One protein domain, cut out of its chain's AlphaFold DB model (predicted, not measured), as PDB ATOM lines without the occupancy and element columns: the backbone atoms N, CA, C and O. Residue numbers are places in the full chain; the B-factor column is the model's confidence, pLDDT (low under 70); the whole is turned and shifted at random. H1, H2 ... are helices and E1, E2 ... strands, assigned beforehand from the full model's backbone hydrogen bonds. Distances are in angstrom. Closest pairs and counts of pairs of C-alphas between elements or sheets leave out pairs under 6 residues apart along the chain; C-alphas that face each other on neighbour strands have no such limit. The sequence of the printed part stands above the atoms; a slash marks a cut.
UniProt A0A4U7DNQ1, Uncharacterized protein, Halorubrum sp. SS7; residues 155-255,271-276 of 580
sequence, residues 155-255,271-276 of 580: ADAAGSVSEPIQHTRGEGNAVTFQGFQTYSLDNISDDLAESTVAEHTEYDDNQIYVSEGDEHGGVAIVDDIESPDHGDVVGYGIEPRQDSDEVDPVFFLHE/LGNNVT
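What this domain is: This is residues 155 to 255 and 271 to 276 of the 580 residues of an uncharacterized protein of Halorubrum sp. SS7 (UniProt A0A4U7DNQ1). With little regular structure, a small curled antiparallel sheet, E2 E3 E4 E5, has short helix H1 over one face and long strand E1 outlying. The printed part has 107 residues, 31 in one named helix and five named strands, mostly strand. It is only just compact, close to loose, with radius of gyration of the C-alphas 15.1 A and spans 50 by 40 by 21 A.

Where its parts are: E1, residues 176 to 184, runs 24.6 A from C-alpha 176 at (146.308, -38.575, 53.341). H1 is 194 to 198, E2 208 to 210, E3 219 to 222, E4 233 to 238, and E5 251 to 254, ending at (130.061, -34.115, 56.955).

How they stand to each other: E2 to E5 form a meander of hairpins, antiparallel neighbours in turn: N 209 to O 221, N 220 to O 235 and N 236 to O 253 are each 2.9 A. H1 is on the sheet, height 7.0 A. E1 pairs with no named strand.

The domain as a whole: Residues 256 to 270 are cut out; C-alphas 255 and 271 are 25.2 A apart. Link E4 to E5 is long. In the printed part 19 residues have pLDDT under 70, among them residues 241 to 248.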
ATOM      1  N   ALA A 155     143.944 -35.703  56.197       90.44
ATOM      2  CA  ALA A 155     144.609 -34.470  55.796       90.44
ATOM      3  C   ALA A 155     144.289 -34.203  54.324       90.44
ATOM      4  O   ALA A 155     144.913 -34.789  53.433       90.44
ATOM      5  N   ASP A 156     143.310 -33.342  54.076       87.38
ATOM      6  CA  ASP A 156     142.845 -32.978  52.742       87.38
ATOM      7  C   ASP A 156     142.899 -31.461  52.491       87.38
ATOM      8  O   ASP A 156     143.539 -30.707  53.226       87.38
ATOM      9  N   ALA A 157     142.327 -31.016  51.367       84.25
ATOM     10  CA  ALA A 157     142.334 -29.606  50.974       84.25
ATOM     11  C   ALA A 157     141.189 -28.788  51.587       84.25
ATOM     12  O   ALA A 157     141.183 -27.566  51.427       84.25
ATOM     13  N   ALA A 158     140.220 -29.461  52.211       84.50
ATOM     14  CA  ALA A 158     139.057 -28.829  52.804       84.50
ATOM     15  C   ALA A 158     139.460 -27.867  53.925       84.50
ATOM     16  O   ALA A 158     140.439 -28.087  54.645       84.50
ATOM     17  N   GLY A 159     138.698 -26.781  54.069       79.75
ATOM     18  CA  GLY A 159     138.951 -25.786  55.112       79.75
ATOM     19  C   GLY A 159     138.574 -26.272  56.513       79.75
ATOM     20  O   GLY A 159     139.072 -25.730  57.500       79.75
ATOM     21  N   SER A 160     137.698 -27.278  56.601       86.94
ATOM     22  CA  SER A 160     137.197 -27.852  57.851       86.94
ATOM     23  C   SER A 160     136.640 -29.267  57.644       86.94
ATOM     24  O   SER A 160     136.422 -29.703  56.514       86.94
ATOM     25  N   VAL A 161     136.365 -29.966  58.749       89.19
ATOM     26  CA  VAL A 161     135.669 -31.268  58.753       89.19
ATOM     27  C   VAL A 161     134.184 -31.166  58.375       89.19
ATOM     28  O   VAL A 161     133.571 -32.181  58.048       89.19
ATOM     29  N   SER A 162     133.631 -29.950  58.378       90.50
ATOM     30  CA  SER A 162     132.268 -29.645  57.938       90.50
ATOM     31  C   SER A 162     132.103 -29.768  56.426       90.50
ATOM     32  O   SER A 162     130.993 -29.943  55.944       90.50
ATOM     33  N   GLU A 163     133.195 -29.680  55.662       90.19
ATOM     34  CA  GLU A 163     133.169 -29.796  54.205       90.19
ATOM     35  C   GLU A 163     133.423 -31.247  53.751       90.19
ATOM     36  O   GLU A 163     134.204 -31.973  54.393       90.19
ATOM     37  N   PRO A 164     132.858 -31.659  52.599       90.94
ATOM     38  CA  PRO A 164     133.169 -32.947  51.982       90.94
ATOM     39  C   PRO A 164     134.671 -33.075  51.696       90.94
ATOM     40  O   PRO A 164     135.401 -32.080  51.628       90.94
ATOM     41  N   ILE A 165     135.159 -34.306  51.527       89.81
ATOM     42  CA  ILE A 165     136.596 -34.548  51.324       89.81
ATOM     43  C   ILE A 165     137.032 -33.948  49.984       89.81
ATOM     44  O   ILE A 165     136.593 -34.371  48.911       89.81
ATOM     45  N   GLN A 166     137.947 -32.976  50.025       85.62
ATOM     46  CA  GLN A 166     138.391 -32.269  48.825       85.62
ATOM     47  C   GLN A 166     139.745 -32.773  48.329       85.62
ATOM     48  O   GLN A 166     140.781 -32.665  48.990       85.62
ATOM     49  N   HIS A 167     139.760 -33.233  47.080       77.62
ATOM     50  CA  HIS A 167     140.988 -33.554  46.365       77.62
ATOM     51  C   HIS A 167     141.642 -32.278  45.817       77.62
ATOM     52  O   HIS A 167     141.014 -31.525  45.066       77.62
ATOM     53  N   THR A 168     142.926 -32.035  46.119       65.81
ATOM     54  CA  THR A 168     143.639 -30.911  45.492       65.81
ATOM     55  C   THR A 168     143.708 -31.096  43.971       65.81
ATOM     56  O   THR A 168     144.223 -32.085  43.449       65.81
ATOM     57  N   ARG A 169     143.235 -30.098  43.215       53.81
ATOM     58  CA  ARG A 169     143.507 -29.991  41.772       53.81
ATOM     59  C   ARG A 169     144.941 -29.480  41.559       53.81
ATOM     60  O   ARG A 169     145.143 -28.300  41.288       53.81
ATOM     61  N   GLY A 170     145.940 -30.353  41.696       55.50
ATOM     62  CA  GLY A 170     147.355 -30.053  41.414       55.50
ATOM     63  C   GLY A 170     148.340 -30.913  42.218       55.50
ATOM     64  O   GLY A 170     147.954 -31.511  43.211       55.50
ATOM     65  N   GLU A 171     149.613 -30.961  41.801       48.78
ATOM     66  CA  GLU A 171     150.708 -31.817  42.334       48.78
ATOM     67  C   GLU A 171     151.143 -31.534  43.802       48.78
ATOM     68  O   GLU A 171     152.289 -31.781  44.165       48.78
ATOM     69  N   GLY A 172     150.278 -30.977  44.656       51.06
ATOM     70  CA  GLY A 172     150.675 -30.395  45.944       51.06
ATOM     71  C   GLY A 172     150.405 -31.243  47.182       51.06
ATOM     72  O   GLY A 172     151.345 -31.567  47.895       51.06
ATOM     73  N   ASN A 173     149.143 -31.589  47.455       57.16
ATOM     74  CA  ASN A 173     148.752 -32.245  48.708       57.16
ATOM     75  C   ASN A 173     147.765 -33.376  48.405       57.16
ATOM     76  O   ASN A 173     146.558 -33.142  48.300       57.16
ATOM     77  N   ALA A 174     148.279 -34.591  48.218       75.19
ATOM     78  CA  ALA A 174     147.428 -35.772  48.148       75.19
ATOM     79  C   ALA A 174     146.654 -35.916  49.468       75.19
ATOM     80  O   ALA A 174     147.223 -35.698  50.540       75.19
ATOM     81  N   VAL A 175     145.370 -36.267  49.378       86.31
ATOM     82  CA  VAL A 175     144.571 -36.610  50.557       86.31
ATOM     83  C   VAL A 175     145.270 -37.763  51.264       86.31
ATOM     84  O   VAL A 175     145.578 -38.770  50.628       86.31
ATOM     85  N   THR A 176     145.578 -37.582  52.545       90.00
ATOM     86  CA  THR A 176     146.308 -38.575  53.341       90.00
ATOM     87  C   THR A 176     145.459 -38.990  54.531       90.00
ATOM     88  O   THR A 176     145.035 -38.138  55.312       90.00
ATOM     89  N   PHE A 177     145.218 -40.286  54.686       92.62
ATOM     90  CA  PHE A 177     144.532 -40.837  55.849       92.62
ATOM     91  C   PHE A 177     145.417 -40.731  57.104       92.62
ATOM     92  O   PHE A 177     146.604 -41.053  57.066       92.62
ATOM     93  N   GLN A 178     144.849 -40.255  58.213       93.12
ATOM     94  CA  GLN A 178     145.567 -40.006  59.470       93.12
ATOM     95  C   GLN A 178     145.175 -40.970  60.590       93.12
ATOM     96  O   GLN A 178     146.016 -41.287  61.431       93.12
ATOM     97  N   GLY A 179     143.931 -41.447  60.607       93.94
ATOM     98  CA  GLY A 179     143.454 -42.333  61.662       93.94
ATOM     99  C   GLY A 179     141.942 -42.328  61.831       93.94
ATOM    100  O   GLY A 179     141.194 -41.863  60.972       93.94
ATOM    101  N   PHE A 180     141.511 -42.867  62.966       95.38
ATOM    102  CA  PHE A 180     140.111 -43.047  63.315       95.38
ATOM    103  C   PHE A 180     139.781 -42.315  64.611       95.38
ATOM    104  O   PHE A 180     140.597 -42.270  65.533       95.38
ATOM    105  N   GLN A 181     138.559 -41.804  64.701       93.88
ATOM    106  CA  GLN A 181     137.998 -41.272  65.934       93.88
ATOM    107  C   GLN A 181     136.547 -41.723  66.072       93.88
ATOM    108  O   GLN A 181     135.736 -41.499  65.180       93.88
ATOM    109  N   THR A 182     136.213 -42.347  67.196       94.12
ATOM    110  CA  THR A 182     134.844 -42.793  67.470       94.12
ATOM    111  C   THR A 182     134.094 -41.729  68.261       94.12
ATOM    112  O   THR A 182     134.530 -41.361  69.355       94.12
ATOM    113  N   TYR A 183     132.944 -41.297  67.753       92.62
ATOM    114  CA  TYR A 183     131.980 -40.483  68.485       92.62
ATOM    115  C   TYR A 183     130.796 -41.360  68.905       92.62
ATOM    116  O   TYR A 183     130.221 -42.089  68.095       92.62
ATOM    117  N   SER A 184     130.468 -41.332  70.194       89.00
ATOM    118  CA  SER A 184     129.247 -41.947  70.728       89.00
ATOM    119  C   SER A 184     128.107 -40.936  70.741       89.00
ATOM    120  O   SER A 184     128.345 -39.756  70.510       89.00
ATOM    121  N   LEU A 185     126.904 -41.380  71.106       86.44
ATOM    122  CA  LEU A 185     125.738 -40.510  71.271       86.44
ATOM    123  C   LEU A 185     126.015 -39.262  72.139       86.44
ATOM    124  O   LEU A 185     125.560 -38.186  71.802       86.44
ATOM    125  N   ASP A 186     126.862 -39.375  73.172       84.00
ATOM    126  CA  ASP A 186     127.251 -38.252  74.058       84.00
ATOM    127  C   ASP A 186     127.997 -37.117  73.356       84.00
ATOM    128  O   ASP A 186     128.220 -36.057  73.932       84.00
ATOM    129  N   ASN A 187     128.519 -37.390  72.165       86.75
ATOM    130  CA  ASN A 187     129.212 -36.403  71.359       86.75
ATOM    131  C   ASN A 187     128.291 -35.777  70.324       86.75
ATOM    132  O   ASN A 187     128.737 -34.863  69.647       86.75
ATOM    133  N   ILE A 188     127.078 -36.295  70.147       87.81
ATOM    134  CA  ILE A 188     126.131 -35.793  69.163       87.81
ATOM    135  C   ILE A 188     125.217 -34.798  69.877       87.81
ATOM    136  O   ILE A 188     124.721 -35.093  70.960       87.81
ATOM    137  N   SER A 189     125.033 -33.616  69.296       85.94
ATOM    138  CA  SER A 189     124.270 -32.533  69.915       85.94
ATOM    139  C   SER A 189     123.163 -32.020  69.005       85.94
ATOM    140  O   SER A 189     123.367 -31.820  67.803       85.94
ATOM    141  N   ASP A 190     121.994 -31.786  69.598       84.19
ATOM    142  CA  ASP A 190     120.810 -31.209  68.960       84.19
ATOM    143  C   ASP A 190     120.878 -29.689  68.778       84.19
ATOM    144  O   ASP A 190     120.045 -29.126  68.071       84.19
ATOM    145  N   ASP A 191     121.903 -29.020  69.312       86.12
ATOM    146  CA  ASP A 191     122.125 -27.585  69.100       86.12
ATOM    147  C   ASP A 191     122.617 -27.251  67.669       86.12
ATOM    148  O   ASP A 191     122.865 -26.086  67.331       86.12
ATOM    149  N   LEU A 192     122.761 -28.253  66.791       86.81
ATOM    150  CA  LEU A 192     123.102 -28.052  65.384       86.81
ATOM    151  C   LEU A 192     121.953 -27.368  64.627       86.81
ATOM    152  O   LEU A 192     120.904 -27.952  64.375       86.81
ATOM    153  N   ALA A 193     122.188 -26.140  64.168       87.88
ATOM    154  CA  ALA A 193     121.233 -25.425  63.328       87.88
ATOM    155  C   ALA A 193     121.230 -25.937  61.874       87.88
ATOM    156  O   ALA A 193     122.290 -26.088  61.262       87.88
ATOM    157  N   GLU A 194     120.037 -26.076  61.281       89.31
ATOM    158  CA  GLU A 194     119.830 -26.418  59.860       89.31
ATOM    159  C   GLU A 194     120.621 -25.496  58.916       89.31
ATOM    160  O   GLU A 194     121.247 -25.965  57.967       89.31
ATOM    161  N   SER A 195     120.690 -24.194  59.223       89.06
ATOM    162  CA  SER A 195     121.456 -23.219  58.435       89.06
ATOM    163  C   SER A 195     122.957 -23.518  58.404       89.06
ATOM    164  O   SER A 195     123.618 -23.276  57.399       89.06
ATOM    165  N   THR A 196     123.512 -24.064  59.492       89.44
ATOM    166  CA  THR A 196     124.927 -24.463  59.543       89.44
ATOM    167  C   THR A 196     125.185 -25.648  58.616       89.44
ATOM    168  O   THR A 196     126.226 -25.709  57.970       89.44
ATOM    169  N   VAL A 197     124.234 -26.580  58.517       89.31
ATOM    170  CA  VAL A 197     124.325 -27.724  57.600       89.31
ATOM    171  C   VAL A 197     124.226 -27.250  56.148       89.31
ATOM    172  O   VAL A 197     125.044 -27.640  55.313       89.31
ATOM    173  N   ALA A 198     123.278 -26.363  55.847       90.19
ATOM    174  CA  ALA A 198     123.089 -25.807  54.508       90.19
ATOM    175  C   ALA A 198     124.314 -25.024  54.004       90.19
ATOM    176  O   ALA A 198     124.674 -25.112  52.833       90.19
ATOM    177  N   GLU A 199     125.025 -24.307  54.883       90.44
ATOM    178  CA  GLU A 199     126.260 -23.588  54.519       90.44
ATOM    179  C   GLU A 199     127.381 -24.508  54.005       90.44
ATOM    180  O   GLU A 199     128.274 -24.056  53.279       90.44
ATOM    181  N   HIS A 200     127.339 -25.788  54.371       89.94
ATOM    182  CA  HIS A 200     128.377 -26.769  54.071       89.94
ATOM    183  C   HIS A 200     127.942 -27.864  53.092       89.94
ATOM    184  O   HIS A 200     128.744 -28.744  52.770       89.94
ATOM    185  N   THR A 201     126.703 -27.811  52.604       90.94
ATOM    186  CA  THR A 201     126.096 -28.848  51.759       90.94
ATOM    187  C   THR A 201     125.438 -28.214  50.533       90.94
ATOM    188  O   THR A 201     125.480 -26.999  50.343       90.94
ATOM    189  N   GLU A 202     124.901 -29.027  49.623       89.75
ATOM    190  CA  GLU A 202     124.207 -28.525  48.427       89.75
ATOM    191  C   GLU A 202     122.710 -28.255  48.639       89.75
ATOM    192  O   GLU A 202     122.041 -27.781  47.719       89.75
ATOM    193  N   TYR A 203     122.207 -28.538  49.840       91.69
ATOM    194  CA  TYR A 203     120.807 -28.406  50.219       91.69
ATOM    195  C   TYR A 203     120.533 -27.045  50.869       91.69
ATOM    196  O   TYR A 203     121.361 -26.520  51.611       91.69
ATOM    197  N   ASP A 204     119.353 -26.484  50.607       91.19
ATOM    198  CA  ASP A 204     118.878 -25.277  51.291       91.19
ATOM    199  C   ASP A 204     118.376 -25.618  52.714       91.19
ATOM    200  O   ASP A 204     117.911 -26.731  52.959       91.19
ATOM    201  N   ASP A 205     118.373 -24.647  53.642       88.75
ATOM    202  CA  ASP A 205     117.934 -24.826  55.044       88.75
ATOM    203  C   ASP A 205     116.571 -25.536  55.168       88.75
ATOM    204  O   ASP A 205     116.354 -26.337  56.064       88.75
ATOM    205  N   ASN A 206     115.637 -25.266  54.248       89.75
ATOM    206  CA  ASN A 206     114.284 -25.833  54.270       89.75
ATOM    207  C   ASN A 206     114.175 -27.246  53.669       89.75
ATOM    208  O   ASN A 206     113.057 -27.749  53.531       89.75
ATOM    209  N   GLN A 207     115.289 -27.821  53.220       89.94
ATOM    210  CA  GLN A 207     115.399 -29.187  52.703       89.94
ATOM    211  C   GLN A 207     116.124 -30.107  53.690       89.94
ATOM    212  O   GLN A 207     116.310 -31.287  53.399       89.94
ATOM    213  N   ILE A 208     116.547 -29.575  54.836       91.00
ATOM    214  CA  ILE A 208     117.311 -30.286  55.853       91.00
ATOM    215  C   ILE A 208     116.443 -30.374  57.100       91.00
ATOM    216  O   ILE A 208     115.841 -29.389  57.514       91.00
ATOM    217  N   TYR A 209     116.408 -31.550  57.709       90.88
ATOM    218  CA  TYR A 209     115.867 -31.745  59.045       90.88
ATOM    219  C   TYR A 209     117.001 -32.187  59.960       90.88
ATOM    220  O   TYR A 209     117.686 -33.170  59.671       90.88
ATOM    221  N   VAL A 210     117.208 -31.469  61.060       89.50
ATOM    222  CA  VAL A 210     118.117 -31.906  62.123       89.50
ATOM    223  C   VAL A 210     117.287 -32.562  63.211       89.50
ATOM    224  O   VAL A 210     116.300 -32.004  63.687       89.50
ATOM    225  N   SER A 211     117.671 -33.774  63.591       86.81
ATOM    226  CA  SER A 211     116.983 -34.492  64.648       86.81
ATOM    227  C   SER A 211     117.089 -33.758  65.986       86.81
ATOM    228  O   SER A 211     118.148 -33.255  66.355       86.81
ATOM    229  N   GLU A 212     115.981 -33.722  66.726       81.00
ATOM    230  CA  GLU A 212     115.888 -33.048  68.026       81.00
ATOM    231  C   GLU A 212     115.835 -34.054  69.191       81.00
ATOM    232  O   GLU A 212     115.229 -35.132  69.074       81.00
ATOM    233  N   GLY A 213     116.386 -33.650  70.341       71.62
ATOM    234  CA  GLY A 213     116.213 -34.300  71.641       71.62
ATOM    235  C   GLY A 213     117.415 -35.107  72.131       71.62
ATOM    236  O   GLY A 213     118.109 -35.751  71.353       71.62
ATOM    237  N   ASP A 214     117.574 -35.150  73.453       61.34
ATOM    238  CA  ASP A 214     118.745 -35.682  74.176       61.34
ATOM    239  C   ASP A 214     119.189 -37.107  73.773       61.34
ATOM    240  O   ASP A 214     120.357 -37.460  73.888       61.34
ATOM    241  N   GLU A 215     118.269 -37.945  73.285       60.12
ATOM    242  CA  GLU A 215     118.547 -39.354  72.960       60.12
ATOM    243  C   GLU A 215     118.788 -39.612  71.464       60.12
ATOM    244  O   GLU A 215     119.299 -40.671  71.096       60.12
ATOM    245  N   HIS A 216     118.394 -38.683  70.585       65.56
ATOM    246  CA  HIS A 216     118.402 -38.883  69.128       65.56
ATOM    247  C   HIS A 216     118.789 -37.624  68.338       65.56
ATOM    248  O   HIS A 216     118.579 -37.582  67.127       65.56
ATOM    249  N   GLY A 217     119.294 -36.598  69.014       74.44
ATOM    250  CA  GLY A 217     119.540 -35.268  68.481       74.44
ATOM    251  C   GLY A 217     120.799 -35.156  67.630       74.44
ATOM    252  O   GLY A 217     121.729 -35.937  67.807       74.44
ATOM    253  N   GLY A 218     120.835 -34.196  66.706       84.44
ATOM    254  CA  GLY A 218     122.047 -33.804  65.979       84.44
ATOM    255  C   GLY A 218     122.397 -34.606  64.725       84.44
ATOM    256  O   GLY A 218     123.497 -34.454  64.199       84.44
ATOM    257  N   VAL A 219     121.495 -35.442  64.211       90.81
ATOM    258  CA  VAL A 219     121.634 -36.095  62.900       90.81
ATOM    259  C   VAL A 219     120.899 -35.256  61.859       90.81
ATOM    260  O   VAL A 219     119.686 -35.074  61.953       90.81
ATOM    261  N   ALA A 220     121.623 -34.746  60.865       91.81
ATOM    262  CA  ALA A 220     121.045 -33.972  59.772       91.81
ATOM    263  C   ALA A 220     120.666 -34.897  58.609       91.81
ATOM    264  O   ALA A 220     121.519 -35.634  58.112       91.81
ATOM    265  N   ILE A 221     119.413 -34.846  58.162       92.88
ATOM    266  CA  ILE A 221     118.880 -35.650  57.053       92.88
ATOM    267  C   ILE A 221     118.216 -34.769  55.996       92.88
ATOM    268  O   ILE A 221     117.750 -33.667  56.294       92.88
ATOM    269  N   VAL A 222     118.131 -35.268  54.765       92.75
ATOM    270  CA  VAL A 222     117.408 -34.589  53.680       92.75
ATOM    271  C   VAL A 222     115.896 -34.789  53.846       92.75
ATOM    272  O   VAL A 222     115.373 -35.890  53.654       92.75
ATOM    273  N   ASP A 223     115.164 -33.717  54.140       90.62
ATOM    274  CA  ASP A 223     113.706 -33.710  54.362       90.62
ATOM    275  C   ASP A 223     112.898 -33.194  53.159       90.62
ATOM    276  O   ASP A 223     111.732 -32.815  53.266       90.62
ATOM    277  N   ASP A 224     113.500 -33.178  51.972       90.06
ATOM    278  CA  ASP A 224     112.791 -32.834  50.741       90.06
ATOM    279  C   ASP A 224     112.295 -34.088  50.012       90.06
ATOM    280  O   ASP A 224     113.072 -34.795  49.380       90.06
ATOM    281  N   ILE A 225     110.981 -34.324  50.038       88.56
ATOM    282  CA  ILE A 225     110.313 -35.452  49.358       88.56
ATOM    283  C   ILE A 225     110.543 -35.434  47.833       88.56
ATOM    284  O   ILE A 225     110.413 -36.471  47.175       88.56
ATOM    285  N   GLU A 226     110.835 -34.271  47.240       90.56
ATOM    286  CA  GLU A 226     111.128 -34.162  45.806       90.56
ATOM    287  C   GLU A 226     112.588 -34.513  45.467       90.56
ATOM    288  O   GLU A 226     112.883 -34.791  44.297       90.56
ATOM    289  N   SER A 227     113.480 -34.547  46.466       88.81
ATOM    290  CA  SER A 227     114.878 -34.944  46.299       88.81
ATOM    291  C   SER A 227     115.001 -36.462  46.108       88.81
ATOM    292  O   SER A 227     114.323 -37.228  46.798       88.81
ATOM    293  N   PRO A 228     115.865 -36.945  45.190       91.31
ATOM    294  CA  PRO A 228     116.189 -38.369  45.111       91.31
ATOM    295  C   PRO A 228     116.855 -38.898  46.388       91.31
ATOM    296  O   PRO A 228     116.726 -40.088  46.662       91.31
ATOM    297  N   ASP A 229     117.492 -38.012  47.154       90.44
ATOM    298  CA  ASP A 229     118.282 -38.325  48.348       90.44
ATOM    299  C   ASP A 229     117.451 -38.150  49.637       90.44
ATOM    300  O   ASP A 229     117.978 -38.007  50.735       90.44
ATOM    301  N   HIS A 230     116.116 -38.105  49.518       89.94
ATOM    302  CA  HIS A 230     115.221 -37.957  50.664       89.94
ATOM    303  C   HIS A 230     115.424 -39.075  51.696       89.94
ATOM    304  O   HIS A 230     115.251 -40.259  51.392       89.94
ATOM    305  N   GLY A 231     115.696 -38.676  52.938       86.94
ATOM    306  CA  GLY A 231     115.980 -39.578  54.050       86.94
ATOM    307  C   GLY A 231     117.452 -39.975  54.181       86.94
ATOM    308  O   GLY A 231     117.786 -40.668  55.136       86.94
ATOM    309  N   ASP A 232     118.333 -39.531  53.285       92.00
ATOM    310  CA  ASP A 232     119.767 -39.764  53.439       92.00
ATOM    311  C   ASP A 232     120.370 -38.804  54.478       92.00
ATOM    312  O   ASP A 232     119.898 -37.678  54.682       92.00
ATOM    313  N   VAL A 233     121.400 -39.279  55.182       93.00
ATOM    314  CA  VAL A 233     122.076 -38.529  56.247       93.00
ATOM    315  C   VAL A 233     123.128 -37.621  55.637       93.00
ATOM    316  O   VAL A 233     124.051 -38.098  55.008       93.00
ATOM    317  N   VAL A 234     123.057 -36.322  55.895       93.62
ATOM    318  CA  VAL A 234     123.992 -35.333  55.338       93.62
ATOM    319  C   VAL A 234     125.192 -35.100  56.266       93.62
ATOM    320  O   VAL A 234     126.306 -34.783  55.838       93.62
ATOM    321  N   GLY A 235     124.995 -35.274  57.571       93.56
ATOM    322  CA  GLY A 235     126.067 -35.167  58.552       93.56
ATOM    323  C   GLY A 235     125.559 -35.086  59.983       93.56
ATOM    324  O   GLY A 235     124.403 -35.402  60.271       93.56
ATOM    325  N   TYR A 236     126.448 -34.678  60.883       94.44
ATOM    326  CA  TYR A 236     126.242 -34.797  62.326       94.44
ATOM    327  C   TYR A 236     126.699 -33.541  63.061       94.44
ATOM    328  O   TYR A 236     127.722 -32.955  62.715       94.44
ATOM    329  N   GLY A 237     125.966 -33.147  64.093       92.69
ATOM    330  CA  GLY A 237     126.348 -32.091  65.020       92.69
ATOM    331  C   GLY A 237     127.185 -32.688  66.130       92.69
ATOM    332  O   GLY A 237     126.670 -33.490  66.901       92.69
ATOM    333  N   ILE A 238     128.465 -32.337  66.200       90.38
ATOM    334  CA  ILE A 238     129.390 -32.881  67.189       90.38
ATOM    335  C   ILE A 238     129.723 -31.825  68.238       90.38
ATOM    336  O   ILE A 238     130.229 -30.748  67.915       90.38
ATOM    337  N   GLU A 239     129.491 -32.161  69.502       85.88
ATOM    338  CA  GLU A 239     129.924 -31.373  70.649       85.88
ATOM    339  C   GLU A 239     131.293 -31.874  71.154       85.88
ATOM    340  O   GLU A 239     131.473 -33.071  71.443       85.88
ATOM    341  N   PRO A 240     132.300 -30.987  71.262       70.06
ATOM    342  CA  PRO A 240     133.562 -31.316  71.913       70.06
ATOM    343  C   PRO A 240     133.333 -31.723  73.375       70.06
ATOM    344  O   PRO A 240     132.477 -31.180  74.064       70.06
ATOM    345  N   ARG A 241     134.133 -32.662  73.899       63.88
ATOM    346  CA  ARG A 241     134.048 -33.029  75.325       63.88
ATOM    347  C   ARG A 241     134.299 -31.811  76.222       63.88
ATOM    348  O   ARG A 241     135.211 -31.039  75.951       63.88
ATOM    349  N   GLN A 242     133.579 -31.744  77.347       56.19
ATOM    350  CA  GLN A 242     133.663 -30.669  78.351       56.19
ATOM    351  C   GLN A 242     135.072 -30.424  78.930       56.19
ATOM    352  O   GLN A 242     135.333 -29.349  79.459       56.19
ATOM    353  N   ASP A 243     135.986 -31.394  78.817       53.88
ATOM    354  CA  ASP A 243     137.387 -31.263  79.244       53.88
ATOM    355  C   ASP A 243     138.281 -30.547  78.204       53.88
ATOM    356  O   ASP A 243     139.486 -30.403  78.416       53.88
ATOM    357  N   SER A 244     137.721 -30.149  77.056       54.00
ATOM    358  CA  SER A 244     138.410 -29.366  76.030       54.00
ATOM    359  C   SER A 244     138.549 -27.905  76.464       54.00
ATOM    360  O   SER A 244     137.630 -27.321  77.030       54.00
ATOM    361  N   ASP A 245     139.684 -27.280  76.144       51.56
ATOM    362  CA  ASP A 245     139.903 -25.841  76.362       51.56
ATOM    363  C   ASP A 245     139.012 -24.956  75.448       51.56
ATOM    364  O   ASP A 245     139.004 -23.727  75.582       51.56
ATOM    365  N   GLU A 246     138.278 -25.560  74.504       52.59
ATOM    366  CA  GLU A 246     137.323 -24.890  73.615       52.59
ATOM    367  C   GLU A 246     135.938 -24.785  74.274       52.59
ATOM    368  O   GLU A 246     135.311 -25.784  74.604       52.59
ATOM    369  N   VAL A 247     135.478 -23.547  74.482       49.34
ATOM    370  CA  VAL A 247     134.274 -23.201  75.267       49.34
ATOM    371  C   VAL A 247     132.991 -23.105  74.407       49.34
ATOM    372  O   VAL A 247     131.927 -22.879  74.961       49.34
ATOM    373  N   ASP A 248     133.059 -23.283  73.083       59.44
ATOM    374  CA  ASP A 248     131.940 -23.202  72.111       59.44
ATOM    375  C   ASP A 248     132.378 -23.873  70.783       59.44
ATOM    376  O   ASP A 248     133.592 -23.991  70.578       59.44
ATOM    377  N   PRO A 249     131.520 -24.100  69.764       71.31
ATOM    378  CA  PRO A 249     130.118 -24.523  69.695       71.31
ATOM    379  C   PRO A 249     130.025 -25.936  69.059       71.31
ATOM    380  O   PRO A 249     131.020 -26.480  68.579       71.31
ATOM    381  N   VAL A 250     128.833 -26.531  68.992       81.94
ATOM    382  CA  VAL A 250     128.595 -27.723  68.156       81.94
ATOM    383  C   VAL A 250     129.105 -27.474  66.736       81.94
ATOM    384  O   VAL A 250     128.746 -26.469  66.116       81.94
ATOM    385  N   PHE A 251     129.948 -28.368  66.212       88.50
ATOM    386  CA  PHE A 251     130.441 -28.277  64.839       88.50
ATOM    387  C   PHE A 251     129.775 -29.321  63.948       88.50
ATOM    388  O   PHE A 251     129.446 -30.421  64.383       88.50
ATOM    389  N   PHE A 252     129.593 -28.978  62.677       92.56
ATOM    390  CA  PHE A 252     129.060 -29.904  61.689       92.56
ATOM    391  C   PHE A 252     130.156 -30.855  61.191       92.56
ATOM    392  O   PHE A 252     131.249 -30.425  60.827       92.56
ATOM    393  N   LEU A 253     129.864 -32.151  61.156       94.00
ATOM    394  CA  LEU A 253     130.724 -33.190  60.609       94.00
ATOM    395  C   LEU A 253     130.038 -33.828  59.400       94.00
ATOM    396  O   LEU A 253     129.001 -34.475  59.540       94.00
ATOM    397  N   HIS A 254     130.637 -33.661  58.221       95.38
ATOM    398  CA  HIS A 254     130.061 -34.115  56.955       95.38
ATOM    399  C   HIS A 254     130.037 -35.652  56.833       95.38
ATOM    400  O   HIS A 254     131.008 -36.323  57.210       95.38
ATOM    401  N   GLU A 255     128.980 -36.218  56.236       94.19
ATOM    402  CA  GLU A 255     128.802 -37.675  56.086       94.19
ATOM    403  C   GLU A 255     129.965 -38.382  55.359       94.19
ATOM    404  O   GLU A 255     130.404 -39.461  55.763       94.19
ATOM    405  N   LEU A 271     107.024 -41.214  66.968       63.03
ATOM    406  CA  LEU A 271     105.931 -40.539  66.266       63.03
ATOM    407  C   LEU A 271     106.117 -39.015  66.327       63.03
ATOM    408  O   LEU A 271     106.085 -38.434  67.409       63.03
ATOM    409  N   GLY A 272     106.252 -38.385  65.159       65.19
ATOM    410  CA  GLY A 272     106.467 -36.941  65.028       65.19
ATOM    411  C   GLY A 272     107.921 -36.525  64.785       65.19
ATOM    412  O   GLY A 272     108.150 -35.337  64.603       65.19
ATOM    413  N   ASN A 273     108.861 -37.473  64.749       72.56
ATOM    414  CA  ASN A 273     110.227 -37.271  64.273       72.56
ATOM    415  C   ASN A 273     110.381 -37.976  62.908       72.56
ATOM    416  O   ASN A 273     109.888 -39.093  62.739       72.56
ATOM    417  N   ASN A 274     111.029 -37.327  61.933       74.75
ATOM    418  CA  ASN A 274     111.297 -37.915  60.610       74.75
ATOM    419  C   ASN A 274     112.467 -38.919  60.645       74.75
ATOM    420  O   ASN A 274     112.727 -39.633  59.676       74.75
ATOM    421  N   VAL A 275     113.149 -39.024  61.787       81.06
ATOM    422  CA  VAL A 275     114.191 -40.012  62.041       81.06
ATOM    423  C   VAL A 275     113.590 -41.400  62.231       81.06
ATOM    424  O   VAL A 275     112.686 -41.597  63.037       81.06
ATOM    425  N   THR A 276     114.141 -42.385  61.526       83.69
ATOM    426  CA  THR A 276     113.847 -43.813  61.689       83.69
ATOM    427  C   THR A 276     115.022 -44.537  62.352       83.69
ATOM    428  O   THR A 276     116.102 -43.957  62.497       83.69
TER     429      THR A 276